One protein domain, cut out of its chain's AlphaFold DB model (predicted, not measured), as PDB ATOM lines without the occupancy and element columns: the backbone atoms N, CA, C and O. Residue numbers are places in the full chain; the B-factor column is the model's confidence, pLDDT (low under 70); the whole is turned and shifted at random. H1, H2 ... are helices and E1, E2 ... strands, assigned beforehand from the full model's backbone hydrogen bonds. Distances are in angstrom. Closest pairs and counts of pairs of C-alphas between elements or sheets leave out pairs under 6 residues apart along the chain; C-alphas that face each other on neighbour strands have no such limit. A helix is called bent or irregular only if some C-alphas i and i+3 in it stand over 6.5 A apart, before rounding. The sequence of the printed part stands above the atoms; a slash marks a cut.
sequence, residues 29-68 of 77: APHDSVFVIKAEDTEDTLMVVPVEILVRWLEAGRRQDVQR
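Overview. This is residues 29 to 68 of the 77 residues of the protein "AbrB/MazE/SpoVT family DNA-binding domain-containing protein" of Acidimicrobiaceae bacterium (UniProt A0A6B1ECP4). Picture a two-stranded hairpin, E1 and E2, with one long helix, H1, that starts straight from the end of E2 and sticks out as an arm, residues 55 to 68 standing free. The hairpin's loop is at one end of the strands, and the arm leaves from the other; the outline of the whole is flat, with spans of 36 by 28 by 8 A. The printed part has 40 residues with two named strands and one named helix, in the order E1, E2, H1; the sheet, E1 - E2, is antiparallel, and the class is mixed, helices and strands. It is only just loose, close to extended, with a radius of gyration of the C-alphas of 13.2 A.

Arrangement. Look first at E1, residues 34 to 38, and E2, residues 46 to 50, an antiparallel hairpin with 156 degrees between their directions. C-alphas 34 and 50 face each other at 4.4 A, and C-alphas 38 and 46 at 4.7 A. Between them you will find N 35 and O 49 at 2.8 A and N 47 and O 37 at 2.8 A, within hydrogen-bond range. Go on to H1, residues 51 to 67, joined to E2 by a tight link; the closest C-alphas of E1 and H1 are those of Val 34 and Val 51, 5.2 A apart. In H1, 12 of 13 O i to N i+4 pairs are within hydrogen-bond range.

Along the chain. Find C-alpha 34 at (-11.255, -2.331, -54.228); from there E1 runs 13.3 A to C-alpha 38. E2 begins at C-alpha 46, at (-13.433, -10.167, -45.522), and covers 13.2 A to C-alpha 50. H1 then runs 24.9 A from C-alpha 51 to C-alpha 67 at (-18.358, 21.361, -38.264), and is not bent.

Size, cuts and confidence. The two C-alphas farthest apart are those of Pro 30 and Arg 68, 39.1 A. The printed part has no cut, and the link from E1 to E2, 7 residues, is short. The mean pLDDT of the printed part is 85.6; look for values under 70 at residues 64 to 68.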
ATOM      1  N   ALA A  29     -17.272  -2.760 -61.870       92.06
ATOM      2  CA  ALA A  29     -16.829  -3.183 -63.188       92.06
ATOM      3  C   ALA A  29     -15.486  -3.942 -63.132       92.06
ATOM      4  O   ALA A  29     -14.734  -3.868 -62.155       92.06
ATOM      5  N   PRO A  30     -15.142  -4.713 -64.182       90.44
ATOM      6  CA  PRO A  30     -13.806  -5.282 -64.307       90.44
ATOM      7  C   PRO A  30     -12.731  -4.191 -64.252       90.44
ATOM      8  O   PRO A  30     -12.873  -3.160 -64.899       90.44
ATOM      9  N   HIS A  31     -11.631  -4.479 -63.554       90.12
ATOM     10  CA  HIS A  31     -10.488  -3.578 -63.333       90.12
ATOM     11  C   HIS A  31     -10.715  -2.431 -62.341       90.12
ATOM     12  O   HIS A  31      -9.751  -1.730 -62.025       90.12
ATOM     13  N   ASP A  32     -11.916  -2.293 -61.783       93.25
ATOM     14  CA  ASP A  32     -12.137  -1.366 -60.682       93.25
ATOM     15  C   ASP A  32     -11.307  -1.763 -59.462       93.25
ATOM     16  O   ASP A  32     -11.094  -2.941 -59.149       93.25
ATOM     17  N   SER A  33     -10.823  -0.743 -58.762       94.62
ATOM     18  CA  SER A  33     -10.022  -0.932 -57.560       94.62
ATOM     19  C   SER A  33     -10.917  -1.091 -56.337       94.62
ATOM     20  O   SER A  33     -11.869  -0.334 -56.125       94.62
ATOM     21  N   VAL A  34     -10.565  -2.055 -55.489       93.94
ATOM     22  CA  VAL A  34     -11.255  -2.331 -54.228       93.94
ATOM     23  C   VAL A  34     -10.260  -2.387 -53.078       93.94
ATOM     24  O   VAL A  34      -9.127  -2.841 -53.241       93.94
ATOM     25  N   PHE A  35     -10.701  -1.961 -51.900       93.81
ATOM     26  CA  PHE A  35     -10.045  -2.282 -50.640       93.81
ATOM     27  C   PHE A  35     -10.613  -3.579 -50.081       93.81
ATOM     28  O   PHE A  35     -11.823  -3.795 -50.101       93.81
ATOM     29  N   VAL A  36      -9.731  -4.424 -49.553       91.62
ATOM     30  CA  VAL A  36     -10.103  -5.649 -48.847       91.62
ATOM     31  C   VAL A  36      -9.624  -5.520 -47.412       91.62
ATOM     32  O   VAL A  36      -8.431  -5.328 -47.178       91.62
ATOM     33  N   ILE A  37     -10.547  -5.604 -46.459       90.69
ATOM     34  CA  ILE A  37     -10.253  -5.502 -45.027       90.69
ATOM     35  C   ILE A  37     -10.848  -6.694 -44.285       90.69
ATOM     36  O   ILE A  37     -11.871  -7.243 -44.694       90.69
ATOM     37  N   LYS A  38     -10.213  -7.102 -43.185       90.50
ATOM     38  CA  LYS A  38     -10.826  -8.054 -42.259       90.50
ATOM     39  C   LYS A  38     -11.938  -7.331 -41.501       90.50
ATOM     40  O   LYS A  38     -11.701  -6.245 -40.982       90.50
ATOM     41  N   ALA A  39     -13.131  -7.911 -41.469       89.25
ATOM     42  CA  ALA A  39     -14.217  -7.369 -40.670       89.25
ATOM     43  C   ALA A  39     -13.922  -7.598 -39.178       89.25
ATOM     44  O   ALA A  39     -13.481  -8.678 -38.788       89.25
ATOM     45  N   GLU A  40     -14.134  -6.574 -38.355       88.25
ATOM     46  CA  GLU A  40     -13.833  -6.636 -36.918       88.25
ATOM     47  C   GLU A  40     -14.928  -7.380 -36.144       88.25
ATOM     48  O   GLU A  40     -14.632  -8.186 -35.266       88.25
ATOM     49  N   ASP A  41     -16.188  -7.187 -36.546       88.31
ATOM     50  CA  ASP A  41     -17.361  -7.722 -35.842       88.31
ATOM     51  C   ASP A  41     -17.780  -9.124 -36.310       88.31
ATOM     52  O   ASP A  41     -18.747  -9.698 -35.808       88.31
ATOM     53  N   THR A  42     -17.093  -9.677 -37.314       83.50
ATOM     54  CA  THR A  42     -17.422 -10.986 -37.891       83.50
ATOM     55  C   THR A  42     -16.162 -11.814 -38.083       83.50
ATOM     56  O   THR A  42     -15.224 -11.418 -38.775       83.50
ATOM     57  N   GLU A  43     -16.141 -12.986 -37.450       85.31
ATOM     58  CA  GLU A  43     -15.022 -13.915 -37.546       85.31
ATOM     59  C   GLU A  43     -14.831 -14.381 -38.998       85.31
ATOM     60  O   GLU A  43     -15.795 -14.553 -39.747       85.31
ATOM     61  N   ASP A  44     -13.564 -14.502 -39.408       84.38
ATOM     62  CA  ASP A  44     -13.121 -14.980 -40.727       84.38
ATOM     63  C   ASP A  44     -13.804 -14.339 -41.944       84.38
ATOM     64  O   ASP A  44     -13.876 -14.917 -43.031       84.38
ATOM     65  N   THR A  45     -14.267 -13.101 -41.782       85.75
ATOM     66  CA  THR A  45     -14.976 -12.369 -42.826       85.75
ATOM     67  C   THR A  45     -14.084 -11.290 -43.428       85.75
ATOM     68  O   THR A  45     -13.432 -10.513 -42.727       85.75
ATOM     69  N   LEU A  46     -14.068 -11.235 -44.760       87.50
ATOM     70  CA  LEU A  46     -13.433 -10.167 -45.522       87.50
ATOM     71  C   LEU A  46     -14.505  -9.235 -46.075       87.50
ATOM     72  O   LEU A  46     -15.450  -9.674 -46.731       87.50
ATOM     73  N   MET A  47     -14.325  -7.942 -45.844       88.31
ATOM     74  CA  MET A  47     -15.137  -6.892 -46.431       88.31
ATOM     75  C   MET A  47     -14.414  -6.321 -47.647       88.31
ATOM     76  O   MET A  47     -13.245  -5.943 -47.574       88.31
ATOM     77  N   VAL A  48     -15.127  -6.267 -48.771       89.50
ATOM     78  CA  VAL A  48     -14.645  -5.680 -50.022       89.50
ATOM     79  C   VAL A  48     -15.373  -4.364 -50.236       89.50
ATOM     80  O   VAL A  48     -16.602  -4.340 -50.302       89.50
ATOM     81  N   VAL A  49     -14.621  -3.272 -50.339       90.69
ATOM     82  CA  VAL A  49     -15.165  -1.918 -50.488       90.69
ATOM     83  C   VAL A  49     -14.630  -1.296 -51.774       90.69
ATOM     84  O   VAL A  49     -13.411  -1.170 -51.913       90.69
ATOM     85  N   PRO A  50     -15.494  -0.874 -52.710       92.50
ATOM     86  CA  PRO A  50     -15.071  -0.078 -53.858       92.50
ATOM     87  C   PRO A  50     -14.343   1.195 -53.413       92.50
ATOM     88  O   PRO A  50     -14.812   1.907 -52.520       92.50
ATOM     89  N   VAL A  51     -13.204   1.504 -54.042       92.50
ATOM     90  CA  VAL A  51     -12.374   2.664 -53.662       92.50
ATOM     91  C   VAL A  51     -13.166   3.970 -53.723       92.50
ATOM     92  O   VAL A  51     -13.038   4.805 -52.832       92.50
ATOM     93  N   GLU A  52     -14.034   4.138 -54.720       89.69
ATOM     94  CA  GLU A  52     -14.851   5.347 -54.861       89.69
ATOM     95  C   GLU A  52     -15.781   5.580 -53.664       89.69
ATOM     96  O   GLU A  52     -15.949   6.714 -53.209       89.69
ATOM     97  N   ILE A  53     -16.358   4.506 -53.117       89.06
ATOM     98  CA  ILE A  53     -17.211   4.572 -51.927       89.06
ATOM     99  C   ILE A  53     -16.374   4.971 -50.714       89.06
ATOM    100  O   ILE A  53     -16.768   5.866 -49.963       89.06
ATOM    101  N   LEU A  54     -15.196   4.363 -50.554       89.44
ATOM    102  CA  LEU A  54     -14.287   4.693 -49.461       89.44
ATOM    103  C   LEU A  54     -13.874   6.171 -49.497       89.44
ATOM    104  O   LEU A  54     -13.919   6.844 -48.468       89.44
ATOM    105  N   VAL A  55     -13.523   6.701 -50.672       90.38
ATOM    106  CA  VAL A  55     -13.173   8.121 -50.840       90.38
ATOM    107  C   VAL A  55     -14.329   9.018 -50.402       90.38
ATOM    108  O   VAL A  55     -14.115   9.940 -49.616       90.38
ATOM    109  N   ARG A  56     -15.565   8.713 -50.819       89.88
ATOM    110  CA  ARG A  56     -16.752   9.481 -50.409       89.88
ATOM    111  C   ARG A  56     -16.960   9.470 -48.896       89.88
ATOM    112  O   ARG A  56     -17.309  10.502 -48.327       89.88
ATOM    113  N   TRP A  57     -16.745   8.335 -48.234       89.38
ATOM    114  CA  TRP A  57     -16.851   8.245 -46.775       89.38
ATOM    115  C   TRP A  57     -15.771   9.056 -46.065       89.38
ATOM    116  O   TRP A  57     -16.082   9.786 -45.125       89.38
ATOM    117  N   LEU A  58     -14.526   8.989 -46.538       89.06
ATOM    118  CA  LEU A  58     -13.427   9.781 -45.984       89.06
ATOM    119  C   LEU A  58     -13.682  11.284 -46.148       89.06
ATOM    120  O   LEU A  58     -13.470  12.056 -45.213       89.06
ATOM    121  N   GLU A  59     -14.171  11.710 -47.311       91.88
ATOM    122  CA  GLU A  59     -14.558  13.103 -47.543       91.88
ATOM    123  C   GLU A  59     -15.722  13.540 -46.648       91.88
ATOM    124  O   GLU A  59     -15.689  14.642 -46.097       91.88
ATOM    125  N   ALA A  60     -16.732  12.684 -46.468       89.56
ATOM    126  CA  ALA A  60     -17.855  12.961 -45.578       89.56
ATOM    127  C   ALA A  60     -17.402  13.106 -44.116       89.56
ATOM    128  O   ALA A  60     -17.809  14.062 -43.455       89.56
ATOM    129  N   GLY A  61     -16.519  12.224 -43.638       87.44
ATOM    130  CA  GLY A  61     -15.937  12.308 -42.294       87.44
ATOM    131  C   GLY A  61     -15.164  13.610 -42.083       87.44
ATOM    132  O   GLY A  61     -15.433  14.344 -41.135       87.44
ATOM    133  N   ARG A  62     -14.306  13.984 -43.043       85.06
ATOM    134  CA  ARG A  62     -13.564  15.259 -42.989       85.06
ATOM    135  C   ARG A  62     -14.483  16.478 -42.913       85.06
ATOM    136  O   ARG A  62     -14.171  17.430 -42.207       85.06
ATOM    137  N   ARG A  63     -15.615  16.476 -43.625       79.50
ATOM    138  CA  ARG A  63     -16.588  17.583 -43.564       79.50
ATOM    139  C   ARG A  63     -17.299  17.666 -42.211       79.50
ATOM    140  O   ARG A  63     -17.616  18.769 -41.777       79.50
ATOM    141  N   GLN A  64     -17.539  16.532 -41.553       67.88
ATOM    142  CA  GLN A  64     -18.159  16.493 -40.226       67.88
ATOM    143  C   GLN A  64     -17.213  16.985 -39.127       67.88
ATOM    144  O   GLN A  64     -17.657  17.703 -38.232       67.88
ATOM    145  N   ASP A  65     -15.918  16.674 -39.215       59.78
ATOM    146  CA  ASP A  65     -14.926  17.159 -38.246       59.78
ATOM    147  C   ASP A  65     -14.747  18.684 -38.312       59.78
ATOM    148  O   ASP A  65     -14.620  19.337 -37.279       59.78
ATOM    149  N   VAL A  66     -14.853  19.280 -39.507       58.72
ATOM    150  CA  VAL A  66     -14.817  20.745 -39.698       58.72
ATOM    151  C   VAL A  66     -16.023  21.455 -39.061       58.72
ATOM    152  O   VAL A  66     -15.924  22.620 -38.692       58.72
ATOM    153  N   GLN A  67     -17.163  20.780 -38.895       55.22
ATOM    154  CA  GLN A  67     -18.358  21.361 -38.264       55.22
ATOM    155  C   GLN A  67     -18.395  21.186 -36.739       55.22
ATOM    156  O   GLN A  67     -19.215  21.816 -36.076       55.22
ATOM    157  N   ARG A  68     -17.509  20.364 -36.163       56.94
ATOM    158  CA  ARG A  68     -17.462  20.060 -34.723       56.94
ATOM    159  C   ARG A  68     -16.498  20.939 -33.924       56.94
ATOM    160  O   ARG A  68     -16.079  20.539 -32.844       56.94
TER     161      ARG A  68